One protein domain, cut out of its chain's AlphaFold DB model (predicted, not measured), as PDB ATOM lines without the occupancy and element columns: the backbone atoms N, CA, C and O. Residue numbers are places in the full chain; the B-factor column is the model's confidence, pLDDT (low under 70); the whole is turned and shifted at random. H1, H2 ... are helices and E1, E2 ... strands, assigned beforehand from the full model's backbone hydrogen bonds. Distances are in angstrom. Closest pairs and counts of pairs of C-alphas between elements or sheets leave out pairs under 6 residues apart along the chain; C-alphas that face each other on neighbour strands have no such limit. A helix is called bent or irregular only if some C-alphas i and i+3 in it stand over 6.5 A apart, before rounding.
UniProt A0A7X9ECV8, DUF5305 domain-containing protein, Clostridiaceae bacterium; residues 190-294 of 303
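Overview. This is residues 190 to 294 of the 303 residues of the protein "DUF5305 domain-containing protein" of Clostridiaceae bacterium (UniProt A0A7X9ECV8). A small, strongly twisted wall of five strands has the short helix H2 packed along one face, and the long helix H3 leaves from the end of E5, its residues 278 to 294 sticking out as a free arm. H1 spans from the first part of H3 to H2 and only grazes the sheet with residues 201 to 207. The printed part has 105 residues, with three named helices and five named strands in the order H1 E1 E2 H2 E3 E4 E5 H3; the sheet, E1 E3 E4 E5 E2, is mixed, and the class is mixed, helices and strands. The whole is loose, with a radius of gyration of the C-alphas of 16.6 A, and spans 58 by 29 by 24 A, the arm making the length.

Along the chain. Look first for the strands: E1 is residues 208 to 211, E3 242 to 245, E4 255 to 259 (12.9 A), E5 264 to 268 (13.0 A) and E2 222 to 224. H2, residues 228 to 237, is 14.3 A long. Find C-alpha 190 at (21.759, 14.420, -49.767), where H1 begins; it runs 25.1 A to residue 207, with a kink of 39 degrees near residue 201, and is irregular, C-alphas 203 and 206 being 8.1 A apart. H3 runs 38.1 A from C-alpha 269 at (27.767, 26.668, -48.592) to C-alpha 294 at (49.597, -3.544, -56.698).

Arrangement. Start at E3, E4 and E5, a meander, each strand the antiparallel neighbour of the one before; E3 and E4 form a hairpin, with N 243 and O 257 at 2.8 A, and so do E4 and E5, with N 256 and O 267 at 2.9 A. The edge strands are parallel to their neighbours: E1 to E3, N 209 and O 242 at 2.8 A, and E2 to E5, N 223 and O 264 at 2.8 A. H2 is on the sheet in two layers, helix over one face, at a height of 8.7 A; it lies over E4 and runs along the strands, at 14 degrees to E4 on the local plane, with Ala 235 and Val 258 their closest C-alphas at 6.2 A. E2, H2 and E3 make a split strand-helix-strand unit, two strands of one sheet that are not neighbours, with a helix between them along the chain and E4 and E5 between them in the sheet; its crossover is right-handed. H1 and H2 only just touch, with 3 pairs of C-alphas within 8 A, the closest Arg 207 and Val 232 at 7.6 A. With residues 193 to 197 alone H1 touches H3, at a steep tilt of 58 degrees, opposite ways; the closest C-alphas are Tyr 193 and Ile 273, 6.8 A. H2 has each O i to N i+4 pair within hydrogen-bond range, H1 12 of 14 and H3 20 of 22.

Size, cuts and confidence. The C-alphas farthest apart, of Pro 218 and Cys 294, are 59.7 A apart; without the free residues 278 to 294 the body spans 38 by 24 by 23 A. The printed part has no cut, and no link is long. Confidence is under 70 at residues 190 to 192, 213 to 220, 251 and 279 to 294; the mean pLDDT of the printed part is 74.5.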
ATOM      1  N   GLU A 190      22.426  13.671 -50.831       67.44
ATOM      2  CA  GLU A 190      21.759  14.420 -49.767       67.44
ATOM      3  C   GLU A 190      22.231  14.026 -48.361       67.44
ATOM      4  O   GLU A 190      22.474  14.887 -47.510       67.44
ATOM      5  N   HIS A 191      22.435  12.731 -48.106       66.94
ATOM      6  CA  HIS A 191      22.884  12.244 -46.804       66.94
ATOM      7  C   HIS A 191      24.338  12.665 -46.522       66.94
ATOM      8  O   HIS A 191      24.705  12.985 -45.385       66.94
ATOM      9  N   ILE A 192      25.173  12.721 -47.564       69.62
ATOM     10  CA  ILE A 192      26.559  13.198 -47.468       69.62
ATOM     11  C   ILE A 192      26.584  14.710 -47.200       69.62
ATOM     12  O   ILE A 192      27.348  15.155 -46.333       69.62
ATOM     13  N   TYR A 193      25.730  15.482 -47.882       74.56
ATOM     14  CA  TYR A 193      25.574  16.922 -47.662       74.56
ATOM     15  C   TYR A 193      25.178  17.225 -46.213       74.56
ATOM     16  O   TYR A 193      25.900  17.947 -45.522       74.56
ATOM     17  N   ILE A 194      24.107  16.601 -45.704       76.69
ATOM     18  CA  ILE A 194      23.602  16.825 -44.338       76.69
ATOM     19  C   ILE A 194      24.681  16.510 -43.296       76.69
ATOM     20  O   ILE A 194      24.889  17.280 -42.350       76.69
ATOM     21  N   LYS A 195      25.425  15.411 -43.476       77.69
ATOM     22  CA  LYS A 195      26.507  15.023 -42.561       77.69
ATOM     23  C   LYS A 195      27.632  16.060 -42.521       77.69
ATOM     24  O   LYS A 195      28.132  16.375 -41.438       77.69
ATOM     25  N   LYS A 196      28.046  16.601 -43.675       77.25
ATOM     26  CA  LYS A 196      29.092  17.639 -43.737       77.25
ATOM     27  C   LYS A 196      28.591  18.986 -43.218       77.25
ATOM     28  O   LYS A 196      29.287  19.606 -42.417       77.25
ATOM     29  N   PHE A 197      27.382  19.392 -43.590       80.00
ATOM     30  CA  PHE A 197      26.740  20.621 -43.124       80.00
ATOM     31  C   PHE A 197      26.609  20.652 -41.593       80.00
ATOM     32  O   PHE A 197      27.055  21.598 -40.943       80.00
ATOM     33  N   THR A 198      26.120  19.566 -40.985       78.69
ATOM     34  CA  THR A 198      25.989  19.449 -39.518       78.69
ATOM     35  C   THR A 198      27.342  19.560 -38.812       78.69
ATOM     36  O   THR A 198      27.447  20.147 -37.735       78.69
ATOM     37  N   LYS A 199      28.413  19.031 -39.420       81.75
ATOM     38  CA  LYS A 199      29.773  19.149 -38.875       81.75
ATOM     39  C   LYS A 199      30.249  20.606 -38.842       81.75
ATOM     40  O   LYS A 199      30.857  21.011 -37.855       81.75
ATOM     41  N   ILE A 200      29.943  21.390 -39.877       80.00
ATOM     42  CA  ILE A 200      30.276  22.822 -39.937       80.00
ATOM     43  C   ILE A 200      29.525  23.587 -38.840       80.00
ATOM     44  O   ILE A 200      30.145  24.327 -38.075       80.00
ATOM     45  N   PHE A 201      28.221  23.335 -38.689       79.88
ATOM     46  CA  PHE A 201      27.409  23.921 -37.616       79.88
ATOM     47  C   PHE A 201      27.925  23.561 -36.224       79.88
ATOM     48  O   PHE A 201      27.975  24.417 -35.347       79.88
ATOM     49  N   LYS A 202      28.359  22.316 -36.009       81.81
ATOM     50  CA  LYS A 202      28.922  21.892 -34.721       81.81
ATOM     51  C   LYS A 202      30.252  22.582 -34.407       81.81
ATOM     52  O   LYS A 202      30.487  22.944 -33.260       81.81
ATOM     53  N   ASN A 203      31.115  22.754 -35.407       82.44
ATOM     54  CA  ASN A 203      32.458  23.302 -35.211       82.44
ATOM     55  C   ASN A 203      32.465  24.826 -35.039       82.44
ATOM     56  O   ASN A 203      33.249  25.345 -34.250       82.44
ATOM     57  N   HIS A 204      31.595  25.537 -35.758       80.44
ATOM     58  CA  HIS A 204      31.579  27.004 -35.773       80.44
ATOM     59  C   HIS A 204      30.315  27.605 -35.144       80.44
ATOM     60  O   HIS A 204      30.175  28.824 -35.125       80.44
ATOM     61  N   GLY A 205      29.420  26.780 -34.586       73.06
ATOM     62  CA  GLY A 205      28.088  27.182 -34.116       73.06
ATOM     63  C   GLY A 205      28.068  28.338 -33.120       73.06
ATOM     64  O   GLY A 205      27.174  29.171 -33.184       73.06
ATOM     65  N   ASN A 206      29.094  28.464 -32.275       76.94
ATOM     66  CA  ASN A 206      29.204  29.564 -31.308       76.94
ATOM     67  C   ASN A 206      29.404  30.946 -31.960       76.94
ATOM     68  O   ASN A 206      29.296  31.962 -31.281       76.94
ATOM     69  N   ARG A 207      29.739  30.988 -33.255       79.19
ATOM     70  CA  ARG A 207      30.025  32.206 -34.029       79.19
ATOM     71  C   ARG A 207      28.977  32.476 -35.114       79.19
ATOM     72  O   ARG A 207      29.090  33.472 -35.828       79.19
ATOM     73  N   LEU A 208      27.980  31.595 -35.245       84.75
ATOM     74  CA  LEU A 208      26.894  31.696 -36.217       84.75
ATOM     75  C   LEU A 208      25.663  32.337 -35.567       84.75
ATOM     76  O   LEU A 208      25.251  31.942 -34.479       84.75
ATOM     77  N   VAL A 209      25.032  33.283 -36.259       83.19
ATOM     78  CA  VAL A 209      23.779  33.912 -35.827       83.19
ATOM     79  C   VAL A 209      22.718  33.738 -36.906       83.19
ATOM     80  O   VAL A 209      22.903  34.106 -38.067       83.19
ATOM     81  N   ALA A 210      21.592  33.168 -36.488       83.94
ATOM     82  CA  ALA A 210      20.457  32.849 -37.334       83.94
ATOM     83  C   ALA A 210      19.516  34.054 -37.466       83.94
ATOM     84  O   ALA A 210      19.043  34.606 -36.468       83.94
ATOM     85  N   LEU A 211      19.205  34.442 -38.697       81.75
ATOM     86  CA  LEU A 211      18.318  35.554 -39.013       81.75
ATOM     87  C   LEU A 211      16.958  35.053 -39.487       81.75
ATOM     88  O   LEU A 211      16.864  34.061 -40.209       81.75
ATOM     89  N   LYS A 212      15.897  35.772 -39.108       73.81
ATOM     90  CA  LYS A 212      14.513  35.456 -39.505       73.81
ATOM     91  C   LYS A 212      14.152  35.949 -40.911       73.81
ATOM     92  O   LYS A 212      13.179  35.476 -41.483       73.81
ATOM     93  N   SER A 213      14.911  36.893 -41.461       69.94
ATOM     94  CA  SER A 213      14.682  37.471 -42.786       69.94
ATOM     95  C   SER A 213      16.005  37.889 -43.426       69.94
ATOM     96  O   SER A 213      16.998  38.108 -42.728       69.94
ATOM     97  N   LYS A 214      16.024  38.000 -44.760       66.31
ATOM     98  CA  LYS A 214      17.163  38.565 -45.495       66.31
ATOM     99  C   LYS A 214      17.394  40.009 -45.040       66.31
ATOM    100  O   LYS A 214      16.435  40.730 -44.766       66.31
ATOM    101  N   ILE A 215      18.658  40.406 -44.937       61.47
ATOM    102  CA  ILE A 215      19.019  41.795 -44.660       61.47
ATOM    103  C   ILE A 215      19.065  42.531 -45.999       61.47
ATOM    104  O   ILE A 215      19.831  42.138 -46.879       61.47
ATOM    105  N   ASP A 216      18.275  43.594 -46.137       56.41
ATOM    106  CA  ASP A 216      18.478  44.606 -47.177       56.41
ATOM    107  C   ASP A 216      19.693  45.442 -46.772       56.41
ATOM    108  O   ASP A 216      19.593  46.374 -45.971       56.41
ATOM    109  N   VAL A 217      20.877  45.055 -47.249       56.38
ATOM    110  CA  VAL A 217      22.081  45.870 -47.067       56.38
ATOM    111  C   VAL A 217      22.213  46.786 -48.287       56.38
ATOM    112  O   VAL A 217      22.342  46.271 -49.398       56.38
ATOM    113  N   PRO A 218      22.188  48.120 -48.124       53.44
ATOM    114  CA  PRO A 218      22.333  49.040 -49.245       53.44
ATOM    115  C   PRO A 218      23.756  48.981 -49.821       53.44
ATOM    116  O   PRO A 218      24.730  49.180 -49.097       53.44
ATOM    117  N   ASP A 219      23.831  48.669 -51.118       58.38
ATOM    118  CA  ASP A 219      24.906  48.907 -52.101       58.38
ATOM    119  C   ASP A 219      26.367  48.864 -51.598       58.38
ATOM    120  O   ASP A 219      27.183  49.745 -51.875       58.38
ATOM    121  N   LYS A 220      26.722  47.813 -50.848       68.31
ATOM    122  CA  LYS A 220      28.120  47.491 -50.519       68.31
ATOM    123  C   LYS A 220      28.665  46.444 -51.495       68.31
ATOM    124  O   LYS A 220      27.966  45.472 -51.792       68.31
ATOM    125  N   PRO A 221      29.920  46.570 -51.953       71.81
ATOM    126  CA  PRO A 221      30.515  45.571 -52.828       71.81
ATOM    127  C   PRO A 221      30.713  44.233 -52.090       71.81
ATOM    128  O   PRO A 221      31.151  44.187 -50.934       71.81
ATOM    129  N   CYS A 222      30.362  43.135 -52.766       76.19
ATOM    130  CA  CYS A 222      30.403  41.780 -52.211       76.19
ATOM    131  C   CYS A 222      31.685  41.039 -52.624       76.19
ATOM    132  O   CYS A 222      32.040  41.011 -53.802       76.19
ATOM    133  N   CYS A 223      32.336  40.370 -51.672       79.56
ATOM    134  CA  CYS A 223      33.464  39.469 -51.906       79.56
ATOM    135  C   CYS A 223      33.059  38.024 -51.596       79.56
ATOM    136  O   CYS A 223      32.606  37.735 -50.490       79.56
ATOM    137  N   ASN A 224      33.258  37.109 -52.549       81.19
ATOM    138  CA  ASN A 224      32.982  35.688 -52.342       81.19
ATOM    139  C   ASN A 224      34.192  34.994 -51.693       81.19
ATOM    140  O   ASN A 224      35.319  35.116 -52.179       81.19
ATOM    141  N   VAL A 225      33.967  34.284 -50.591       82.75
ATOM    142  CA  VAL A 225      35.000  33.606 -49.800       82.75
ATOM    143  C   VAL A 225      35.026  32.122 -50.157       82.75
ATOM    144  O   VAL A 225      33.994  31.513 -50.407       82.75
ATOM    145  N   ARG A 226      36.218  31.513 -50.186       78.62
ATOM    146  CA  ARG A 226      36.393  30.125 -50.648       78.62
ATOM    147  C   ARG A 226      36.059  29.063 -49.597       78.62
ATOM    148  O   ARG A 226      35.779  27.924 -49.962       78.62
ATOM    149  N   SER A 227      36.173  29.375 -48.307       82.94
ATOM    150  CA  SER A 227      35.964  28.401 -47.232       82.94
ATOM    151  C   SER A 227      35.275  29.010 -46.015       82.94
ATOM    152  O   SER A 227      35.387  30.210 -45.757       82.94
ATOM    153  N   ILE A 228      34.584  28.163 -45.244       84.25
ATOM    154  CA  ILE A 228      33.955  28.582 -43.987       84.25
ATOM    155  C   ILE A 228      34.986  29.015 -42.942       84.25
ATOM    156  O   ILE A 228      34.746  29.985 -42.231       84.25
ATOM    157  N   ASP A 229      36.154  28.370 -42.897       84.75
ATOM    158  CA  ASP A 229      37.229  28.738 -41.972       84.75
ATOM    159  C   ASP A 229      37.750  30.153 -42.247       84.75
ATOM    160  O   ASP A 229      37.985  30.919 -41.315       84.75
ATOM    161  N   ASP A 230      37.899  30.521 -43.521       85.88
ATOM    162  CA  ASP A 230      38.351  31.860 -43.903       85.88
ATOM    163  C   ASP A 230      37.282  32.913 -43.584       85.88
ATOM    164  O   ASP A 230      37.610  33.978 -43.064       85.88
ATOM    165  N   LEU A 231      35.999  32.595 -43.808       87.38
ATOM    166  CA  LEU A 231      34.896  33.487 -43.438       87.38
ATOM    167  C   LEU A 231      34.845  33.714 -41.920       87.38
ATOM    168  O   LEU A 231      34.656  34.841 -41.470       87.38
ATOM    169  N   VAL A 232      35.051  32.659 -41.130       86.00
ATOM    170  CA  VAL A 232      35.072  32.737 -39.663       86.00
ATOM    171  C   VAL A 232      36.284  33.526 -39.159       86.00
ATOM    172  O   VAL A 232      36.136  34.301 -38.221       86.00
ATOM    173  N   LYS A 233      37.462  33.396 -39.780       86.75
ATOM    174  CA  LYS A 233      38.630  34.228 -39.431       86.75
ATOM    175  C   LYS A 233      38.372  35.708 -39.696       86.75
ATOM    176  O   LYS A 233      38.700  36.539 -38.860       86.75
ATOM    177  N   ILE A 234      37.754  36.034 -40.832       85.44
ATOM    178  CA  ILE A 234      37.364  37.415 -41.153       85.44
ATOM    179  C   ILE A 234      36.360  37.939 -40.115       85.44
ATOM    180  O   ILE A 234      36.462  39.081 -39.678       85.44
ATOM    181  N   ALA A 235      35.413  37.101 -39.691       85.88
ATOM    182  CA  ALA A 235      34.454  37.427 -38.639       85.88
ATOM    183  C   ALA A 235      35.147  37.737 -37.297       85.88
ATOM    184  O   ALA A 235      34.832  38.744 -36.660       85.88
ATOM    185  N   ASP A 236      36.126  36.911 -36.909       86.75
ATOM    186  CA  ASP A 236      36.915  37.082 -35.685       86.75
ATOM    187  C   ASP A 236      37.738  38.387 -35.713       86.75
ATOM    188  O   ASP A 236      37.692  39.149 -34.749       86.75
ATOM    189  N   GLU A 237      38.432  38.683 -36.820       87.38
ATOM    190  CA  GLU A 237      39.230  39.915 -36.996       87.38
ATOM    191  C   GLU A 237      38.364  41.184 -36.966       87.38
ATOM    192  O   GLU A 237      38.754  42.209 -36.408       87.38
ATOM    193  N   LEU A 238      37.159  41.121 -37.539       84.38
ATOM    194  CA  LEU A 238      36.206  42.233 -37.526       84.38
ATOM    195  C   LEU A 238      35.422  42.337 -36.209       84.38
ATOM    196  O   LEU A 238      34.669  43.296 -36.030       84.38
ATOM    197  N   GLY A 239      35.542  41.356 -35.309       80.31
ATOM    198  CA  GLY A 239      34.763  41.281 -34.073       80.31
ATOM    199  C   GLY A 239      33.249  41.174 -34.305       80.31
ATOM    200  O   GLY A 239      32.464  41.643 -33.477       80.31
ATOM    201  N   ARG A 240      32.813  40.602 -35.435       84.19
ATOM    202  CA  ARG A 240      31.397  40.511 -35.842       84.19
ATOM    203  C   ARG A 240      30.991  39.051 -36.080       84.19
ATOM    204  O   ARG A 240      31.806  38.279 -36.565       84.19
ATOM    205  N   PRO A 241      29.742  38.648 -35.780       84.06
ATOM    206  CA  PRO A 241      29.292  37.274 -36.002       84.06
ATOM    207  C   PRO A 241      29.061  36.961 -37.487       84.06
ATOM    208  O   PRO A 241      28.784  37.855 -38.291       84.06
ATOM    209  N   VAL A 242      29.097  35.672 -37.835       86.81
ATOM    210  CA  VAL A 242      28.695  35.179 -39.160       86.81
ATOM    211  C   VAL A 242      27.179  35.018 -39.189       86.81
ATOM    212  O   VAL A 242      26.598  34.318 -38.361       86.81
ATOM    213  N   LEU A 243      26.534  35.653 -40.157       85.75
ATOM    214  CA  LEU A 243      25.085  35.695 -40.295       85.75
ATOM    215  C   LEU A 243      24.611  34.703 -41.361       85.75
ATOM    216  O   LEU A 243      25.247  34.551 -42.403       85.75
ATOM    217  N   TYR A 244      23.469  34.058 -41.124       85.81
ATOM    218  CA  TYR A 244      22.775  33.242 -42.126       85.81
ATOM    219  C   TYR A 244      21.259  33.334 -41.947       85.81
ATOM    220  O   TYR A 244      20.773  33.635 -40.857       85.81
ATOM    221  N   VAL A 245      20.496  33.078 -43.010       82.94
ATOM    222  CA  VAL A 245      19.028  33.047 -42.936       82.94
ATOM    223  C   VAL A 245      18.578  31.658 -42.501       82.94
ATOM    224  O   VAL A 245      18.941  30.659 -43.117       82.94
ATOM    225  N   TYR A 246      17.800  31.591 -41.425       81.00
ATOM    226  CA  TYR A 246      17.296  30.331 -40.897       81.00
ATOM    227  C   TYR A 246      16.197  29.749 -41.794       81.00
ATOM    228  O   TYR A 246      15.214  30.431 -42.078       81.00
ATOM    229  N   SER A 247      16.326  28.470 -42.154       78.56
ATOM    230  CA  SER A 247      15.240  27.661 -42.714       78.56
ATOM    231  C   SER A 247      15.103  26.352 -41.924       78.56
ATOM    232  O   SER A 247      16.122  25.798 -41.499       78.56
ATOM    233  N   PRO A 248      13.875  25.825 -41.725       73.06
ATOM    234  CA  PRO A 248      13.654  24.477 -41.197       73.06
ATOM    235  C   PRO A 248      14.304  23.382 -42.053       73.06
ATOM    236  O   PRO A 248      14.600  22.301 -41.547       73.06
ATOM    237  N   ASN A 249      14.521  23.655 -43.342       76.56
ATOM    238  CA  ASN A 249      15.185  22.751 -44.264       76.56
ATOM    239  C   ASN A 249      16.658  23.154 -44.435       76.56
ATOM    240  O   ASN A 249      16.972  24.201 -44.999       76.56
ATOM    241  N   TYR A 250      17.580  22.290 -44.000       71.81
ATOM    242  CA  TYR A 250      19.022  22.534 -44.121       71.81
ATOM    243  C   TYR A 250      19.501  22.693 -45.574       71.81
ATOM    244  O   TYR A 250      20.534  23.316 -45.812       71.81
ATOM    245  N   MET A 251      18.748  22.170 -46.549       69.38
ATOM    246  CA  MET A 251      19.032  22.342 -47.979       69.38
ATOM    247  C   MET A 251      18.701  23.744 -48.502       69.38
ATOM    248  O   MET A 251      19.101  24.093 -49.610       69.38
ATOM    249  N   GLU A 252      17.964  24.556 -47.747       74.19
ATOM    250  CA  GLU A 252      17.587  25.919 -48.142       74.19
ATOM    251  C   GLU A 252      18.523  26.985 -47.566       74.19
ATOM    252  O   GLU A 252      18.481  28.134 -47.996       74.19
ATOM    253  N   ILE A 253      19.390  26.609 -46.623       79.38
ATOM    254  CA  ILE A 253      20.435  27.486 -46.101       79.38
ATOM    255  C   ILE A 253      21.594  27.455 -47.096       79.38
ATOM    256  O   ILE A 253      22.381  26.510 -47.111       79.38
ATOM    257  N   ASP A 254      21.670  28.468 -47.951       77.44
ATOM    258  CA  ASP A 254      22.628  28.549 -49.056       77.44
ATOM    259  C   ASP A 254      23.806  29.490 -48.759       77.44
ATOM    260  O   ASP A 254      24.937  29.198 -49.138       77.44
ATOM    261  N   ARG A 255      23.571  30.600 -48.052       81.62
ATOM    262  CA  ARG A 255      24.549  31.689 -47.933       81.62
ATOM    263  C   ARG A 255      24.829  32.099 -46.497       81.62
ATOM    264  O   ARG A 255      23.922  32.401 -45.719       81.62
ATOM    265  N   PHE A 256      26.117  32.209 -46.197       84.88
ATOM    266  CA  PHE A 256      26.652  32.790 -44.968       84.88
ATOM    267  C   PHE A 256      27.333  34.107 -45.299       84.88
ATOM    268  O   PHE A 256      27.981  34.213 -46.339       84.88
ATOM    269  N   TYR A 257      27.212  35.109 -44.433       85.94
ATOM    270  CA  TYR A 257      27.852  36.393 -44.680       85.94
ATOM    271  C   TYR A 257      28.312  37.119 -43.420       85.94
ATOM    272  O   TYR A 257      27.768  36.944 -42.332       85.94
ATOM    273  N   VAL A 258      29.324  37.964 -43.591       85.12
ATOM    274  CA  VAL A 258      29.882  38.844 -42.559       85.12
ATOM    275  C   VAL A 258      29.855  40.270 -43.095       85.12
ATOM    276  O   VAL A 258      30.371  40.549 -44.180       85.12
ATOM    277  N   SER A 259      29.232  41.178 -42.343       80.81
ATOM    278  CA  SER A 259      29.131  42.591 -42.718       80.81
ATOM    279  C   SER A 259      30.357  43.348 -42.220       80.81
ATOM    280  O   SER A 259      30.498  43.561 -41.018       80.81
ATOM    281  N   GLY A 260      31.250  43.735 -43.130       76.50
ATOM    282  CA  GLY A 260      32.342  44.656 -42.842       76.50
ATOM    283  C   GLY A 260      31.925  46.117 -43.012       76.50
ATOM    284  O   GLY A 260      30.831  46.442 -43.495       76.50
ATOM    285  N   ASP A 261      32.823  47.028 -42.644       75.56
ATOM    286  CA  ASP A 261      32.558  48.461 -42.778       75.56
ATOM    287  C   ASP A 261      32.510  48.875 -44.263       75.56
ATOM    288  O   ASP A 261      31.610  49.618 -44.656       75.56
ATOM    289  N   THR A 262      33.377  48.292 -45.105       75.06
ATOM    290  CA  THR A 262      33.489  48.598 -46.550       75.06
ATOM    291  C   THR A 262      33.004  47.476 -47.484       75.06
ATOM    292  O   THR A 262      32.474  47.775 -48.547       75.06
ATOM    293  N   TRP A 263      33.139  46.201 -47.098       79.81
ATOM    294  CA  TRP A 263      32.814  45.039 -47.945       79.81
ATOM    295  C   TRP A 263      31.889  44.059 -47.221       79.81
ATOM    296  O   TRP A 263      31.928  43.955 -45.993       79.81
ATOM    297  N   ILE A 264      31.086  43.314 -47.981       81.75
ATOM    298  CA  ILE A 264      30.329  42.165 -47.463       81.75
ATOM    299  C   ILE A 264      31.010  40.890 -47.938       81.75
ATOM    300  O   ILE A 264      31.157  40.672 -49.140       81.75
ATOM    301  N   TYR A 265      31.397  40.033 -47.002       84.56
ATOM    302  CA  TYR A 265      31.978  38.731 -47.317       84.56
ATOM    303  C   TYR A 265      30.869  37.692 -47.342       84.56
ATOM    304  O   TYR A 265      30.148  37.570 -46.356       84.56
ATOM    305  N   ILE A 266      30.722  36.972 -48.451       84.25
ATOM    306  CA  ILE A 266      29.673  35.968 -48.661       84.25
ATOM    307  C   ILE A 266      30.335  34.621 -48.942       84.25
ATOM    308  O   ILE A 266      31.350  34.564 -49.627       84.25
ATOM    309  N   LEU A 267      29.762  33.543 -48.419       83.94
ATOM    310  CA  LEU A 267      30.115  32.166 -48.744       83.94
ATOM    311  C   LEU A 267      28.852  31.418 -49.159       83.94
ATOM    312  O   LEU A 267      27.896  31.356 -48.380       83.94
ATOM    313  N   ASP A 268      28.881  30.812 -50.345       83.88
ATOM    314  CA  ASP A 268      27.884  29.824 -50.751       83.88
ATOM    315  C   ASP A 268      28.278  28.441 -50.211       83.88
ATOM    316  O   ASP A 268      29.317  27.869 -50.561       83.88
ATOM    317  N   ILE A 269      27.473  27.921 -49.285       81.19
ATOM    318  CA  ILE A 269      27.767  26.668 -48.592       81.19
ATOM    319  C   ILE A 269      27.539  25.455 -49.492       81.19
ATOM    320  O   ILE A 269      28.203  24.433 -49.296       81.19
ATOM    321  N   LYS A 270      26.639  25.553 -50.479       79.75
ATOM    322  CA  LYS A 270      26.369  24.458 -51.414       79.75
ATOM    323  C   LYS A 270      27.569  24.262 -52.315       79.75
ATOM    324  O   LYS A 270      28.133  23.169 -52.319       79.75
ATOM    325  N   ASP A 271      28.027  25.327 -52.963       79.75
ATOM    326  CA  ASP A 271      29.210  25.285 -53.828       79.75
ATOM    327  C   ASP A 271      30.450  24.804 -53.060       79.75
ATOM    328  O   ASP A 271      31.222  23.965 -53.539       79.75
ATOM    329  N   TYR A 272      30.614  25.256 -51.812       79.81
ATOM    330  CA  TYR A 272      31.692  24.789 -50.945       79.81
ATOM    331  C   TYR A 272      31.594  23.285 -50.641       79.81
ATOM    332  O   TYR A 272      32.583  22.566 -50.814       79.81
ATOM    333  N   ILE A 273      30.428  22.785 -50.214       79.12
ATOM    334  CA  ILE A 273      30.244  21.374 -49.847       79.12
ATOM    335  C   ILE A 273      30.363  20.461 -51.074       79.12
ATOM    336  O   ILE A 273      31.044  19.437 -50.967       79.12
ATOM    337  N   TYR A 274      29.808  20.835 -52.230       78.25
ATOM    338  CA  TYR A 274      29.971  20.079 -53.477       78.25
ATOM    339  C   TYR A 274      31.444  20.020 -53.909       78.25
ATOM    340  O   TYR A 274      31.964  18.928 -54.131       78.25
ATOM    341  N   SER A 275      32.191  21.132 -53.839       76.50
ATOM    342  CA  SER A 275      33.643  21.127 -54.121       76.50
ATOM    343  C   SER A 275      34.461  20.227 -53.175       76.50
ATOM    344  O   SER A 275      35.584  19.812 -53.488       76.50
ATOM    345  N   LEU A 276      33.942  19.955 -51.974       73.81
ATOM    346  CA  LEU A 276      34.541  19.035 -51.010       73.81
ATOM    347  C   LEU A 276      34.089  17.591 -51.218       73.81
ATOM    348  O   LEU A 276      34.765  16.684 -50.731       73.81
ATOM    349  N   ILE A 277      32.919  17.358 -51.805       73.44
ATOM    350  CA  ILE A 277      32.436  16.023 -52.167       73.44
ATOM    351  C   ILE A 277      33.224  15.542 -53.388       73.44
ATOM    352  O   ILE A 277      33.866  14.499 -53.277       73.44
ATOM    353  N   ASP A 278      33.343  16.361 -54.435       70.06
ATOM    354  CA  ASP A 278      34.116  16.053 -55.649       70.06
ATOM    355  C   ASP A 278      35.581  15.724 -55.355       70.06
ATOM    356  O   ASP A 278      36.111  14.717 -55.819       70.06
ATOM    357  N   ARG A 279      36.246  16.518 -54.505       66.81
ATOM    358  CA  ARG A 279      37.633  16.235 -54.097       66.81
ATOM    359  C   ARG A 279      37.778  14.919 -53.337       66.81
ATOM    360  O   ARG A 279      38.803  14.254 -53.461       66.81
ATOM    361  N   ASN A 280      36.776  14.549 -52.542       63.44
ATOM    362  CA  ASN A 280      36.819  13.330 -51.740       63.44
ATOM    363  C   ASN A 280      36.522  12.091 -52.600       63.44
ATOM    364  O   ASN A 280      37.166  11.062 -52.408       63.44
ATOM    365  N   ILE A 281      35.613  12.216 -53.577       61.28
ATOM    366  CA  ILE A 281      35.367  11.206 -54.615       61.28
ATOM    367  C   ILE A 281      36.651  10.993 -55.420       61.28
ATOM    368  O   ILE A 281      37.167   9.882 -55.424       61.28
ATOM    369  N   PHE A 282      37.257  12.059 -55.957       55.41
ATOM    370  CA  PHE A 282      38.507  11.973 -56.722       55.41
ATOM    371  C   PHE A 282      39.650  11.333 -55.914       55.41
ATOM    372  O   PHE A 282      40.387  10.494 -56.427       55.41
ATOM    373  N   SER A 283      39.779  11.667 -54.623       56.12
ATOM    374  CA  SER A 283      40.784  11.041 -53.754       56.12
ATOM    375  C   SER A 283      40.523   9.553 -53.495       56.12
ATOM    376  O   SER A 283      41.477   8.782 -53.452       56.12
ATOM    377  N   LYS A 284      39.256   9.129 -53.375       54.78
ATOM    378  CA  LYS A 284      38.891   7.712 -53.238       54.78
ATOM    379  C   LYS A 284      39.172   6.934 -54.518       54.78
ATOM    380  O   LYS A 284      39.789   5.878 -54.438       54.78
ATOM    381  N   THR A 285      38.827   7.488 -55.681       52.12
ATOM    382  CA  THR A 285      39.077   6.854 -56.984       52.12
ATOM    383  C   THR A 285      40.575   6.656 -57.239       52.12
ATOM    384  O   THR A 285      40.992   5.610 -57.725       52.12
ATOM    385  N   VAL A 286      41.423   7.616 -56.845       51.25
ATOM    386  CA  VAL A 286      42.889   7.485 -56.958       51.25
ATOM    387  C   VAL A 286      43.460   6.438 -55.988       51.25
ATOM    388  O   VAL A 286      44.445   5.775 -56.316       51.25
ATOM    389  N   ILE A 287      42.864   6.266 -54.803       52.41
ATOM    390  CA  ILE A 287      43.280   5.238 -53.834       52.41
ATOM    391  C   ILE A 287      42.890   3.837 -54.329       52.41
ATOM    392  O   ILE A 287      43.735   2.945 -54.307       52.41
ATOM    393  N   GLU A 288      41.677   3.663 -54.861       53.88
ATOM    394  CA  GLU A 288      41.211   2.385 -55.424       53.88
ATOM    395  C   GLU A 288      42.054   1.947 -56.635       53.88
ATOM    396  O   GLU A 288      42.475   0.791 -56.710       53.88
ATOM    397  N   GLN A 289      42.447   2.876 -57.517       49.59
ATOM    398  CA  GLN A 289      43.332   2.546 -58.645       49.59
ATOM    399  C   GLN A 289      44.776   2.213 -58.236       49.59
ATOM    400  O   GLN A 289      45.483   1.509 -58.961       49.59
ATOM    401  N   LYS A 290      45.241   2.685 -57.074       46.44
ATOM    402  CA  LYS A 290      46.568   2.333 -56.548       46.44
ATOM    403  C   LYS A 290      46.585   0.939 -55.912       46.44
ATOM    404  O   LYS A 290      47.620   0.275 -55.963       46.44
ATOM    405  N   GLU A 291      45.464   0.485 -55.352       50.59
ATOM    406  CA  GLU A 291      45.318  -0.865 -54.792       50.59
ATOM    407  C   GLU A 291      45.147  -1.942 -55.876       50.59
ATOM    408  O   GLU A 291      45.704  -3.032 -55.731       50.59
ATOM    409  N   GLU A 292      44.483  -1.638 -56.997       50.22
ATOM    410  CA  GLU A 292      44.407  -2.551 -58.151       50.22
ATOM    411  C   GLU A 292      45.771  -2.779 -58.808       50.22
ATOM    412  O   GLU A 292      46.157  -3.917 -59.070       50.22
ATOM    413  N   ASN A 293      46.565  -1.721 -58.993       48.06
ATOM    414  CA  ASN A 293      47.857  -1.816 -59.683       48.06
ATOM    415  C   ASN A 293      48.950  -2.538 -58.861       48.06
ATOM    416  O   ASN A 293      50.017  -2.868 -59.381       48.06
ATOM    417  N   CYS A 294      48.702  -2.783 -57.569       43.09
ATOM    418  CA  CYS A 294      49.597  -3.544 -56.698       43.09
ATOM    419  C   CYS A 294      49.303  -5.057 -56.729       43.09
ATOM    420  O   CYS A 294      50.188  -5.845 -56.414       43.09
TER     421      CYS A 294